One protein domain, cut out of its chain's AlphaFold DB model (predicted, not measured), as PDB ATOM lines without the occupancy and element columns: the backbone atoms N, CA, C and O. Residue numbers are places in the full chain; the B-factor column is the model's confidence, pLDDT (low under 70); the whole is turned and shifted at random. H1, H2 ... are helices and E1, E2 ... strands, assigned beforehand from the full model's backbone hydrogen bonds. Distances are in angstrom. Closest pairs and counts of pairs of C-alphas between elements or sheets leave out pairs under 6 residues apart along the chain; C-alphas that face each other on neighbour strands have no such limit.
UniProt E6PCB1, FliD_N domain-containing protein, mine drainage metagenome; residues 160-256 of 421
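What this domain is: This is residues 160 to 256 of the 421 residues of the protein "FliD_N domain-containing protein" of mine drainage metagenome (UniProt E6PCB1). One helix, H1, bridges two small antiparallel sheets, packing on E2 of the hairpin E1 and E2 and on E3 of the sheet E3, E4, E5. Away from H1, the short helix H2 packs on E1, between two long stretches with no named element, residues 220 to 233 and 238 to 251. The printed part has 97 residues, with two named helices and five named strands in the order E1, E2, H1, E3, E4, H2, E5. The class is mixed, helices and strands, though only 39 residues are in named elements. The whole is compact, with a radius of gyration of the C-alphas of 12.6 A and spans of 40 by 28 by 21 A.

How they stand to each other: Begin with E1, residues 169 to 173, and E2, residues 176 to 180, an antiparallel hairpin where N 171 and O 178 are 2.9 A apart, within hydrogen-bond range. Next comes H1, residues 187 to 198; its closest C-alphas to E2 are those of Val 198 and Val 176, 6.2 A apart. Beyond it, E3, residues 206 to 209, and E4, residues 215 to 219, form a second hairpin, with N 208 and O 216 at 2.9 A. H1 and the sheet of E3, E4 and E5, residues 252 to 255, make two layers, a helix on one face of a sheet, at a height over the sheet of 7.0 A. H1 runs along the strands, at 13 degrees to E3 on the local plane, and is only just over E3, with 3 C-alphas falling on it. The closest C-alphas of H1 and E3 are those of Gln 195 and Ala 207, 5.4 A apart. E4 is the inner strand; it is antiparallel to E5, with N 217 and O 254 at 2.9 A. H2, residues 234 to 237, is not on that sheet; its Leu 234 has its C-alpha 6.9 A from that of Val 171 in E1, their closest pair. In H1 every O i to N i+4 pair is within hydrogen-bond range; H2 is too short for one, but its one O i to N i+3 pair is within range.

Where its parts are: Find C-alpha 169 at (83.654, 22.330, -2.161); from there E1 runs 13.6 A, and E2 returns over 13.0 A. Look for C-alpha 187 at (83.544, 9.165, -2.179), where H1 begins its 16.4 A. E3 measures 10.0 A, E4 13.6 A and H2 4.9 A. E5 runs 10.5 A to C-alpha 255 at (84.987, 7.501, 13.149).

The domain as a whole: The C-alphas farthest apart are those of Gly 166 and Gly 249, at 40.5 A. The printed part has no cut. The links E4 to H2 and H2 to E5 are long, with 14 residues each. Residues 160 to 167 are under 70 in pLDDT, against a mean of 89.4 for the printed part.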
ATOM      1  N   THR A 160      72.710  15.928   0.358       59.09
ATOM      2  CA  THR A 160      73.217  16.495  -0.894       59.09
ATOM      3  C   THR A 160      74.355  17.435  -0.529       59.09
ATOM      4  O   THR A 160      74.114  18.398   0.215       59.09
ATOM      5  N   PRO A 161      75.594  17.168  -0.969       60.12
ATOM      6  CA  PRO A 161      76.659  18.025  -0.546       60.12
ATOM      7  C   PRO A 161      76.456  19.386  -1.210       60.12
ATOM      8  O   PRO A 161      76.302  19.476  -2.429       60.12
ATOM      9  N   SER A 162      76.383  20.452  -0.419       63.12
ATOM     10  CA  SER A 162      76.328  21.789  -0.987       63.12
ATOM     11  C   SER A 162      77.720  22.093  -1.514       63.12
ATOM     12  O   SER A 162      78.663  22.239  -0.740       63.12
ATOM     13  N   ASN A 163      77.861  22.193  -2.823       62.31
ATOM     14  CA  ASN A 163      79.036  22.812  -3.413       62.31
ATOM     15  C   ASN A 163      79.015  24.273  -2.984       62.31
ATOM     16  O   ASN A 163      78.006  24.917  -3.248       62.31
ATOM     17  N   GLY A 164      80.047  24.779  -2.306       62.59
ATOM     18  CA  GLY A 164      80.046  26.151  -1.788       62.59
ATOM     19  C   GLY A 164      79.701  27.171  -2.876       62.59
ATOM     20  O   GLY A 164      78.551  27.559  -3.046       62.59
ATOM     21  N   THR A 165      80.689  27.600  -3.654       53.94
ATOM     22  CA  THR A 165      80.451  28.362  -4.888       53.94
ATOM     23  C   THR A 165      81.013  27.583  -6.082       53.94
ATOM     24  O   THR A 165      82.079  26.984  -5.988       53.94
ATOM     25  N   GLY A 166      80.285  27.539  -7.208       60.72
ATOM     26  CA  GLY A 166      80.804  27.010  -8.482       60.72
ATOM     27  C   GLY A 166      80.954  25.483  -8.608       60.72
ATOM     28  O   GLY A 166      81.906  25.029  -9.229       60.72
ATOM     29  N   SER A 167      80.030  24.687  -8.059       69.62
ATOM     30  CA  SER A 167      80.008  23.211  -8.184       69.62
ATOM     31  C   SER A 167      81.170  22.445  -7.527       69.62
ATOM     32  O   SER A 167      81.237  21.226  -7.642       69.62
ATOM     33  N   THR A 168      82.021  23.127  -6.756       82.88
ATOM     34  CA  THR A 168      83.094  22.525  -5.948       82.88
ATOM     35  C   THR A 168      82.959  22.883  -4.468       82.88
ATOM     36  O   THR A 168      82.391  23.922  -4.122       82.88
ATOM     37  N   GLY A 169      83.501  22.048  -3.588       88.56
ATOM     38  CA  GLY A 169      83.654  22.330  -2.161       88.56
ATOM     39  C   GLY A 169      85.089  22.110  -1.692       88.56
ATOM     40  O   GLY A 169      85.951  21.682  -2.459       88.56
ATOM     41  N   SER A 170      85.355  22.414  -0.425       91.25
ATOM     42  CA  SER A 170      86.648  22.169   0.215       91.25
ATOM     43  C   SER A 170      86.459  21.705   1.651       91.25
ATOM     44  O   SER A 170      85.561  22.166   2.352       91.25
ATOM     45  N   VAL A 171      87.308  20.778   2.081       93.00
ATOM     46  CA  VAL A 171      87.377  20.306   3.465       93.00
ATOM     47  C   VAL A 171      88.804  20.434   3.961       93.00
ATOM     48  O   VAL A 171      89.745  20.138   3.222       93.00
ATOM     49  N   THR A 172      88.975  20.860   5.205       94.19
ATOM     50  CA  THR A 172      90.287  20.915   5.842       94.19
ATOM     51  C   THR A 172      90.437  19.778   6.844       94.19
ATOM     52  O   THR A 172      89.599  19.600   7.730       94.19
ATOM     53  N   VAL A 173      91.519  19.013   6.709       94.88
ATOM     54  CA  VAL A 173      91.930  17.965   7.653       94.88
ATOM     55  C   VAL A 173      93.391  18.204   8.002       94.88
ATOM     56  O   VAL A 173      94.221  18.357   7.109       94.88
ATOM     57  N   ASP A 174      93.709  18.300   9.290       92.44
ATOM     58  CA  ASP A 174      95.074  18.554   9.788       92.44
ATOM     59  C   ASP A 174      95.722  19.815   9.200       92.44
ATOM     60  O   ASP A 174      96.917  19.869   8.913       92.44
ATOM     61  N   GLY A 175      94.903  20.851   8.993       91.50
ATOM     62  CA  GLY A 175      95.318  22.115   8.382       91.50
ATOM     63  C   GLY A 175      95.546  22.048   6.867       91.50
ATOM     64  O   GLY A 175      95.845  23.075   6.257       91.50
ATOM     65  N   VAL A 176      95.381  20.879   6.241       94.31
ATOM     66  CA  VAL A 176      95.483  20.691   4.792       94.31
ATOM     67  C   VAL A 176      94.099  20.816   4.167       94.31
ATOM     68  O   VAL A 176      93.208  20.011   4.436       94.31
ATOM     69  N   SER A 177      93.918  21.833   3.322       93.50
ATOM     70  CA  SER A 177      92.675  22.041   2.577       93.50
ATOM     71  C   SER A 177      92.662  21.198   1.302       93.50
ATOM     72  O   SER A 177      93.608  21.233   0.512       93.50
ATOM     73  N   VAL A 178      91.586  20.441   1.100       93.31
ATOM     74  CA  VAL A 178      91.387  19.547  -0.043       93.31
ATOM     75  C   VAL A 178      90.084  19.909  -0.736       93.31
ATOM     76  O   VAL A 178      89.010  19.842  -0.135       93.31
ATOM     77  N   SER A 179      90.179  20.281  -2.011       91.44
ATOM     78  CA  SER A 179      89.012  20.557  -2.847       91.44
ATOM     79  C   SER A 179      88.387  19.270  -3.380       91.44
ATOM     80  O   SER A 179      89.088  18.299  -3.676       91.44
ATOM     81  N   TYR A 180      87.069  19.290  -3.551       90.44
ATOM     82  CA  TYR A 180      86.299  18.198  -4.131       90.44
ATOM     83  C   TYR A 180      85.197  18.708  -5.068       90.44
ATOM     84  O   TYR A 180      84.735  19.843  -4.943       90.44
ATOM     85  N   ASP A 181      84.757  17.853  -5.989       88.94
ATOM     86  CA  ASP A 181      83.620  18.094  -6.886       88.94
ATOM     87  C   ASP A 181      82.664  16.900  -6.843       88.94
ATOM     88  O   ASP A 181      83.007  15.784  -7.229       88.94
ATOM     89  N   VAL A 182      81.444  17.142  -6.376       84.69
ATOM     90  CA  VAL A 182      80.430  16.104  -6.145       84.69
ATOM     91  C   VAL A 182      79.850  15.522  -7.430       84.69
ATOM     92  O   VAL A 182      79.286  14.433  -7.387       84.69
ATOM     93  N   ASN A 183      79.966  16.229  -8.556       87.31
ATOM     94  CA  ASN A 183      79.416  15.798  -9.844       87.31
ATOM     95  C   ASN A 183      80.412  14.949 -10.634       87.31
ATOM     96  O   ASN A 183      80.032  14.258 -11.575       87.31
ATOM     97  N   THR A 184      81.696  15.007 -10.275       89.31
ATOM     98  CA  THR A 184      82.760  14.313 -11.013       89.31
ATOM     99  C   THR A 184      83.538  13.323 -10.158       89.31
ATOM    100  O   THR A 184      84.114  12.379 -10.699       89.31
ATOM    101  N   GLN A 185      83.552  13.487  -8.834       92.06
ATOM    102  CA  GLN A 185      84.334  12.650  -7.930       92.06
ATOM    103  C   GLN A 185      83.451  11.785  -7.039       92.06
ATOM    104  O   GLN A 185      82.454  12.230  -6.466       92.06
ATOM    105  N   SER A 186      83.880  10.533  -6.891       93.06
ATOM    106  CA  SER A 186      83.281   9.580  -5.962       93.06
ATOM    107  C   SER A 186      83.776   9.768  -4.535       93.06
ATOM    108  O   SER A 186      84.829  10.375  -4.307       93.06
ATOM    109  N   LEU A 187      83.072   9.178  -3.563       93.50
ATOM    110  CA  LEU A 187      83.544   9.165  -2.179       93.50
ATOM    111  C   LEU A 187      84.925   8.505  -2.060       93.50
ATOM    112  O   LEU A 187      85.799   9.042  -1.382       93.50
ATOM    113  N   ASN A 188      85.162   7.396  -2.766       94.88
ATOM    114  CA  ASN A 188      86.472   6.740  -2.765       94.88
ATOM    115  C   ASN A 188      87.574   7.660  -3.310       94.88
ATOM    116  O   ASN A 188      88.671   7.710  -2.749       94.88
ATOM    117  N   THR A 189      87.285   8.418  -4.369       95.62
ATOM    118  CA  THR A 189      88.214   9.412  -4.930       95.62
ATOM    119  C   THR A 189      88.507  10.518  -3.919       95.62
ATOM    120  O   THR A 189      89.668  10.851  -3.696       95.62
ATOM    121  N   ILE A 190      87.478  11.052  -3.261       94.06
ATOM    122  CA  ILE A 190      87.620  12.136  -2.281       94.06
ATOM    123  C   ILE A 190      88.426  11.677  -1.063       94.06
ATOM    124  O   ILE A 190      89.379  12.353  -0.680       94.06
ATOM    125  N   LEU A 191      88.127  10.504  -0.498       95.94
ATOM    126  CA  LEU A 191      88.897   9.940   0.617       95.94
ATOM    127  C   LEU A 191      90.356   9.679   0.222       95.94
ATOM    128  O   LEU A 191      91.265   9.983   0.992       95.94
ATOM    129  N   THR A 192      90.599   9.197  -1.000       97.19
ATOM    130  CA  THR A 192      91.959   8.996  -1.528       97.19
ATOM    131  C   THR A 192      92.717  10.317  -1.667       97.19
ATOM    132  O   THR A 192      93.895  10.390  -1.308       97.19
ATOM    133  N   ASN A 193      92.054  11.375  -2.139       96.00
ATOM    134  CA  ASN A 193      92.642  12.708  -2.253       96.00
ATOM    135  C   ASN A 193      92.985  13.284  -0.875       96.00
ATOM    136  O   ASN A 193      94.102  13.765  -0.685       96.00
ATOM    137  N   ILE A 194      92.075  13.168   0.101       95.88
ATOM    138  CA  ILE A 194      92.319  13.582   1.492       95.88
ATOM    139  C   ILE A 194      93.506  12.814   2.068       95.88
ATOM    140  O   ILE A 194      94.452  13.420   2.565       95.88
ATOM    141  N   GLN A 195      93.505  11.485   1.935       97.25
ATOM    142  CA  GLN A 195      94.594  10.646   2.421       97.25
ATOM    143  C   GLN A 195      95.939  11.049   1.811       97.25
ATOM    144  O   GLN A 195      96.937  11.148   2.517       97.25
ATOM    145  N   THR A 196      95.974  11.297   0.503       97.19
ATOM    146  CA  THR A 196      97.203  11.675  -0.206       97.19
ATOM    147  C   THR A 196      97.713  13.043   0.241       97.19
ATOM    148  O   THR A 196      98.910  13.197   0.476       97.19
ATOM    149  N   ALA A 197      96.819  14.020   0.404       95.94
ATOM    150  CA  ALA A 197      97.175  15.377   0.808       95.94
ATOM    151  C   ALA A 197      97.683  15.437   2.259       95.94
ATOM    152  O   ALA A 197      98.726  16.034   2.528       95.94
ATOM    153  N   VAL A 198      96.995  14.767   3.188       95.94
ATOM    154  CA  VAL A 198      97.359  14.767   4.616       95.94
ATOM    155  C   VAL A 198      98.624  13.947   4.879       95.94
ATOM    156  O   VAL A 198      99.393  14.288   5.776       95.94
ATOM    157  N   ARG A 199      98.931  12.933   4.058       96.12
ATOM    158  CA  ARG A 199     100.165  12.132   4.194       96.12
ATOM    159  C   ARG A 199     101.464  12.915   4.050       96.12
ATOM    160  O   ARG A 199     102.498  12.447   4.524       96.12
ATOM    161  N   ALA A 200     101.427  14.104   3.448       91.56
ATOM    162  CA  ALA A 200     102.566  15.019   3.463       91.56
ATOM    163  C   ALA A 200     102.895  15.512   4.887       91.56
ATOM    164  O   ALA A 200     104.057  15.763   5.203       91.56
ATOM    165  N   TYR A 201     101.880  15.624   5.749       90.00
ATOM    166  CA  TYR A 201     102.005  16.008   7.151       90.00
ATOM    167  C   TYR A 201     102.082  14.792   8.088       90.00
ATOM    168  O   TYR A 201     102.958  14.764   8.955       90.00
ATOM    169  N   ASP A 202     101.229  13.780   7.925       93.25
ATOM    170  CA  ASP A 202     101.224  12.538   8.714       93.25
ATOM    171  C   ASP A 202     101.318  11.302   7.799       93.25
ATOM    172  O   ASP A 202     100.302  10.836   7.282       93.25
ATOM    173  N   PRO A 203     102.517  10.717   7.606       94.25
ATOM    174  CA  PRO A 203     102.710   9.581   6.700       94.25
ATOM    175  C   PRO A 203     101.870   8.338   7.025       94.25
ATOM    176  O   PRO A 203     101.638   7.510   6.143       94.25
ATOM    177  N   SER A 204     101.425   8.192   8.277       93.94
ATOM    178  CA  SER A 204     100.588   7.072   8.723       93.94
ATOM    179  C   SER A 204      99.094   7.297   8.486       93.94
ATOM    180  O   SER A 204      98.307   6.376   8.697       93.94
ATOM    181  N   PHE A 205      98.705   8.493   8.032       96.56
ATOM    182  CA  PHE A 205      97.310   8.872   7.895       96.56
ATOM    183  C   PHE A 205      96.557   7.955   6.922       96.56
ATOM    184  O   PHE A 205      97.034   7.633   5.820       96.56
ATOM    185  N   THR A 206      95.354   7.549   7.317       96.81
ATOM    186  CA  THR A 206      94.412   6.796   6.491       96.81
ATOM    187  C   THR A 206      93.037   7.449   6.515       96.81
ATOM    188  O   THR A 206      92.619   7.985   7.538       96.81
ATOM    189  N   ALA A 207      92.336   7.392   5.383       97.12
ATOM    190  CA  ALA A 207      90.945   7.808   5.254       97.12
ATOM    191  C   ALA A 207      90.179   6.710   4.512       97.12
ATOM    192  O   ALA A 207      90.361   6.515   3.311       97.12
ATOM    193  N   THR A 208      89.364   5.944   5.234       95.75
ATOM    194  CA  THR A 208      88.748   4.710   4.719       95.75
ATOM    195  C   THR A 208      87.278   4.603   5.102       95.75
ATOM    196  O   THR A 208      86.803   5.326   5.973       95.75
ATOM    197  N   LEU A 209      86.547   3.695   4.450       94.56
ATOM    198  CA  LEU A 209      85.221   3.260   4.882       94.56
ATOM    199  C   LEU A 209      85.356   1.950   5.656       94.56
ATOM    200  O   LEU A 209      86.032   1.028   5.199       94.56
ATOM    201  N   ASN A 210      84.700   1.850   6.807       91.88
ATOM    202  CA  ASN A 210      84.592   0.584   7.526       91.88
ATOM    203  C   ASN A 210      83.440  -0.285   6.971       91.88
ATOM    204  O   ASN A 210      82.708   0.113   6.065       91.88
ATOM    205  N   ALA A 211      83.247  -1.475   7.550       87.38
ATOM    206  CA  ALA A 211      82.198  -2.410   7.133       87.38
ATOM    207  C   ALA A 211      80.763  -1.879   7.322       87.38
ATOM    208  O   ALA A 211      79.849  -2.364   6.664       87.38
ATOM    209  N   SER A 212      80.557  -0.885   8.193       84.50
ATOM    210  CA  SER A 212      79.261  -0.222   8.381       84.50
ATOM    211  C   SER A 212      79.074   0.995   7.466       84.50
ATOM    212  O   SER A 212      78.153   1.779   7.683       84.50
ATOM    213  N   GLY A 213      79.978   1.218   6.504       89.69
ATOM    214  CA  GLY A 213      79.956   2.373   5.606       89.69
ATOM    215  C   GLY A 213      80.319   3.704   6.272       89.69
ATOM    216  O   GLY A 213      80.091   4.756   5.680       89.69
ATOM    217  N   ALA A 214      80.845   3.699   7.501       92.38
ATOM    218  CA  ALA A 214      81.266   4.913   8.198       92.38
ATOM    219  C   ALA A 214      82.694   5.289   7.792       92.38
ATOM    220  O   ALA A 214      83.549   4.414   7.628       92.38
ATOM    221  N   VAL A 215      82.960   6.590   7.664       95.38
ATOM    222  CA  VAL A 215      84.314   7.085   7.392       95.38
ATOM    223  C   VAL A 215      85.161   6.968   8.652       95.38
ATOM    224  O   VAL A 215      84.769   7.434   9.720       95.38
ATOM    225  N   VAL A 216      86.336   6.368   8.516       96.31
ATOM    226  CA  VAL A 216      87.350   6.255   9.557       96.31
ATOM    227  C   VAL A 216      88.588   6.995   9.086       96.31
ATOM    228  O   VAL A 216      89.181   6.635   8.065       96.31
ATOM    229  N   LEU A 217      88.970   8.020   9.842       96.75
ATOM    230  CA  LEU A 217      90.256   8.685   9.700       96.75
ATOM    231  C   LEU A 217      91.144   8.249  10.861       96.75
ATOM    232  O   LEU A 217      90.701   8.256  12.012       96.75
ATOM    233  N   SER A 218      92.379   7.866  10.574       95.81
ATOM    234  CA  SER A 218      93.353   7.496  11.602       95.81
ATOM    235  C   SER A 218      94.745   7.971  11.232       95.81
ATOM    236  O   SER A 218      95.062   8.075  10.051       95.81
ATOM    237  N   GLY A 219      95.565   8.257  12.237       94.75
ATOM    238  CA  GLY A 219      96.929   8.740  12.058       94.75
ATOM    239  C   GLY A 219      97.776   8.562  13.314       94.75
ATOM    240  O   GLY A 219      97.388   7.883  14.266       94.75
ATOM    241  N   SER A 220      98.949   9.180  13.303       93.25
ATOM    242  CA  SER A 220      99.905   9.246  14.416       93.25
ATOM    243  C   SER A 220     100.028  10.658  14.996       93.25
ATOM    244  O   SER A 220     100.614  10.840  16.065       93.25
ATOM    245  N   LYS A 221      99.469  11.666  14.315       92.12
ATOM    246  CA  LYS A 221      99.406  13.065  14.760       92.12
ATOM    247  C   LYS A 221      97.983  13.463  15.162       92.12
ATOM    248  O   LYS A 221      97.037  12.827  14.709       92.12
ATOM    249  N   PRO A 222      97.798  14.493  16.011       92.44
ATOM    250  CA  PRO A 222      96.467  14.970  16.378       92.44
ATOM    251  C   PRO A 222      95.615  15.289  15.149       92.44
ATOM    252  O   PRO A 222      96.004  16.142  14.355       92.44
ATOM    253  N   ILE A 223      94.457  14.635  15.042       93.88
ATOM    254  CA  ILE A 223      93.494  14.896  13.980       93.88
ATOM    255  C   ILE A 223      92.706  16.158  14.324       93.88
ATOM    256  O   ILE A 223      92.176  16.301  15.432       93.88
ATOM    257  N   THR A 224      92.603  17.060  13.357       93.81
ATOM    258  CA  THR A 224      91.739  18.242  13.380       93.81
ATOM    259  C   THR A 224      90.868  18.255  12.132       93.81
ATOM    260  O   THR A 224      91.326  17.927  11.038       93.81
ATOM    261  N   LEU A 225      89.597  18.612  12.302       94.56
ATOM    262  CA  LEU A 225      88.606  18.628  11.232       94.56
ATOM    263  C   LEU A 225      87.988  20.009  11.105       94.56
ATOM    264  O   LEU A 225      87.576  20.600  12.104       94.56
ATOM    265  N   GLY A 226      87.853  20.460   9.867       92.00
ATOM    266  CA  GLY A 226      87.159  21.691   9.543       92.00
ATOM    267  C   GLY A 226      88.048  22.929   9.609       92.00
ATOM    268  O   GLY A 226      89.032  23.004  10.349       92.00
ATOM    269  N   SER A 227      87.665  23.946   8.847       91.56
ATOM    270  CA  SER A 227      88.166  25.312   8.978       91.56
ATOM    271  C   SER A 227      87.055  26.321   8.679       91.56
ATOM    272  O   SER A 227      86.062  25.987   8.038       91.56
ATOM    273  N   ALA A 228      87.234  27.581   9.085       89.88
ATOM    274  CA  ALA A 228      86.294  28.655   8.741       89.88
ATOM    275  C   ALA A 228      86.231  28.958   7.227       89.88
ATOM    276  O   ALA A 228      85.298  29.619   6.781       89.88
ATOM    277  N   ASN A 229      87.216  28.488   6.454       88.56
ATOM    278  CA  ASN A 229      87.287  28.657   5.003       88.56
ATOM    279  C   ASN A 229      86.755  27.432   4.242       88.56
ATOM    280  O   ASN A 229      86.824  27.404   3.011       88.56
ATOM    281  N   ASP A 230      86.281  26.402   4.949       90.94
ATOM    282  CA  ASP A 230      85.731  25.216   4.306       90.94
ATOM    283  C   ASP A 230      84.448  25.571   3.562       90.94
ATOM    284  O   ASP A 230      83.607  26.341   4.032       90.94
ATOM    285  N   GLN A 231      84.316  25.003   2.370       88.44
ATOM    286  CA  GLN A 231      83.178  25.226   1.504       88.44
ATOM    287  C   GLN A 231      82.367  23.945   1.386       88.44
ATOM    288  O   GLN A 231      82.870  22.893   0.983       88.44
ATOM    289  N   GLY A 232      81.081  24.070   1.692       86.88
ATOM    290  CA  GLY A 232      80.132  22.974   1.654       86.88
ATOM    291  C   GLY A 232      79.946  22.274   2.992       86.88
ATOM    292  O   GLY A 232      80.277  22.801   4.047       86.88
ATOM    293  N   ASN A 233      79.375  21.079   2.938       84.81
ATOM    294  CA  ASN A 233      78.903  20.313   4.097       84.81
ATOM    295  C   ASN A 233      79.451  18.875   4.095       84.81
ATOM    296  O   ASN A 233      78.853  17.982   4.692       84.81
ATOM    297  N   LEU A 234      80.584  18.620   3.428       89.12
ATOM    298  CA  LEU A 234      81.147  17.271   3.320       89.12
ATOM    299  C   LEU A 234      81.358  16.620   4.696       89.12
ATOM    300  O   LEU A 234      81.043  15.451   4.853       89.12
ATOM    301  N   LEU A 235      81.803  17.355   5.721       90.62
ATOM    302  CA  LEU A 235      81.950  16.792   7.071       90.62
ATOM    303  C   LEU A 235      80.626  16.284   7.666       90.62
ATOM    304  O   LEU A 235      80.643  15.294   8.400       90.62
ATOM    305  N   ASP A 236      79.493  16.900   7.327       87.81
ATOM    306  CA  ASP A 236      78.166  16.410   7.715       87.81
ATOM    307  C   ASP A 236      77.780  15.170   6.904       87.81
ATOM    308  O   ASP A 236      77.318  14.183   7.477       87.81
ATOM    309  N   VAL A 237      78.038  15.174   5.588       86.69
ATOM    310  CA  VAL A 237      77.814  14.019   4.694       86.69
ATOM    311  C   VAL A 237      78.597  12.795   5.174       86.69
ATOM    312  O   VAL A 237      78.067  11.686   5.210       86.69
ATOM    313  N   LEU A 238      79.852  13.002   5.583       90.50
ATOM    314  CA  LEU A 238      80.734  11.969   6.131       90.50
ATOM    315  C   LEU A 238      80.441  11.653   7.604       90.50
ATOM    316  O   LEU A 238      81.032  10.729   8.165       90.50
ATOM    317  N   ARG A 239      79.523  12.403   8.230       89.44
ATOM    318  CA  ARG A 239      79.062  12.239   9.618       89.44
ATOM    319  C   ARG A 239      80.173  12.418  10.648       89.44
ATOM    320  O   ARG A 239      80.142  11.808  11.721       89.44
ATOM    321  N   LEU A 240      81.140  13.266  10.308       91.69
ATOM    322  CA  LEU A 240      82.329  13.585  11.090       91.69
ATOM    323  C   LEU A 240      82.175  14.864  11.926       91.69
ATOM    324  O   LEU A 240      82.884  15.009  12.915       91.69
ATOM    325  N   SER A 241      81.245  15.766  11.591       89.06
ATOM    326  CA  SER A 241      81.053  17.041  12.311       89.06
ATOM    327  C   SER A 241      80.695  16.875  13.794       89.06
ATOM    328  O   SER A 241      81.113  17.679  14.623       89.06
ATOM    329  N   GLY A 242      79.961  15.812  14.137       85.00
ATOM    330  CA  GLY A 242      79.625  15.433  15.516       85.00
ATOM    331  C   GLY A 242      80.390  14.217  16.046       85.00
ATOM    332  O   GLY A 242      80.035  13.691  17.099       85.00
ATOM    333  N   ALA A 243      81.384  13.717  15.308       91.88
ATOM    334  CA  ALA A 243      82.136  12.535  15.707       91.88
ATOM    335  C   ALA A 243      83.136  12.860  16.822       91.88
ATOM    336  O   ALA A 243      83.793  13.901  16.817       91.88
ATOM    337  N   GLN A 244      83.291  11.938  17.772       93.31
ATOM    338  CA  GLN A 244      84.297  12.082  18.815       93.31
ATOM    339  C   GLN A 244      85.694  11.872  18.218       93.31
ATOM    340  O   GLN A 244      86.026  10.777  17.760       93.31
ATOM    341  N   ILE A 245      86.525  12.913  18.269       94.12
ATOM    342  CA  ILE A 245      87.938  12.830  17.895       94.12
ATOM    343  C   ILE A 245      88.726  12.298  19.093       94.12
ATOM    344  O   ILE A 245      88.722  12.893  20.173       94.12
ATOM    345  N   ASN A 246      89.420  11.181  18.902       92.88
ATOM    346  CA  ASN A 246      90.331  10.624  19.885       92.88
ATOM    347  C   ASN A 246      91.779  10.943  19.498       92.88
ATOM    348  O   ASN A 246      92.358  10.291  18.635       92.88
ATOM    349  N   ASN A 247      92.367  11.928  20.177       91.88
ATOM    350  CA  ASN A 247      93.773  12.310  20.022       91.88
ATOM    351  C   ASN A 247      94.658  11.774  21.164       91.88
ATOM    352  O   ASN A 247      95.667  12.387  21.507       91.88
ATOM    353  N   THR A 248      94.268  10.657  21.792       82.62
ATOM    354  CA  THR A 248      95.015  10.046  22.902       82.62
ATOM    355  C   THR A 248      95.721   8.759  22.472       82.62
ATOM    356  O   THR A 248      95.131   7.906  21.816       82.62
ATOM    357  N   GLY A 249      96.983   8.599  22.881       78.62
ATOM    358  CA  GLY A 249      97.791   7.409  22.583       78.62
ATOM    359  C   GLY A 249      98.646   7.520  21.308       78.62
ATOM    360  O   GLY A 249      98.767   8.601  20.740       78.62
ATOM    361  N   PRO A 250      99.290   6.413  20.878       79.81
ATOM    362  CA  PRO A 250     100.176   6.386  19.707       79.81
ATOM    363  C   PRO A 250      99.425   6.470  18.368       79.81
ATOM    364  O   PRO A 250     100.047   6.680  17.330       79.81
ATOM    365  N   THR A 251      98.105   6.284  18.393       84.88
ATOM    366  CA  THR A 251      97.214   6.386  17.239       84.88
ATOM    367  C   THR A 251      96.110   7.373  17.557       84.88
ATOM    368  O   THR A 251      95.440   7.237  18.581       84.88
ATOM    369  N   THR A 252      95.892   8.321  16.665       93.25
ATOM    370  CA  THR A 252      94.756   9.232  16.706       93.25
ATOM    371  C   THR A 252      93.688   8.748  15.740       93.25
ATOM    372  O   THR A 252      93.974   8.026  14.777       93.25
ATOM    373  N   GLY A 253      92.435   9.094  16.002       94.69
ATOM    374  CA  GLY A 253      91.354   8.629  15.153       94.69
ATOM    375  C   GLY A 253      90.040   9.348  15.358       94.69
ATOM    376  O   GLY A 253      89.731   9.859  16.433       94.69
ATOM    377  N   VAL A 254      89.240   9.329  14.305       96.19
ATOM    378  CA  VAL A 254      87.844   9.742  14.319       96.19
ATOM    379  C   VAL A 254      87.065   8.794  13.418       96.19
ATOM    380  O   VAL A 254      87.499   8.440  12.323       96.19
ATOM    381  N   THR A 255      85.922   8.332  13.909       95.25
ATOM    382  CA  THR A 255      84.987   7.501  13.149       95.25
ATOM    383  C   THR A 255      83.677   8.252  13.040       95.25
ATOM    384  O   THR A 255      83.181   8.756  14.048       95.25
ATOM    385  N   GLY A 256      83.126   8.334  11.830       92.94
ATOM    386  CA  GLY A 256      81.822   8.934  11.590       92.94
ATOM    387  C   GLY A 256      80.760   8.338  12.512       92.94
ATOM    388  O   GLY A 256      80.781   7.148  12.824       92.94
TER     389      GLY A 256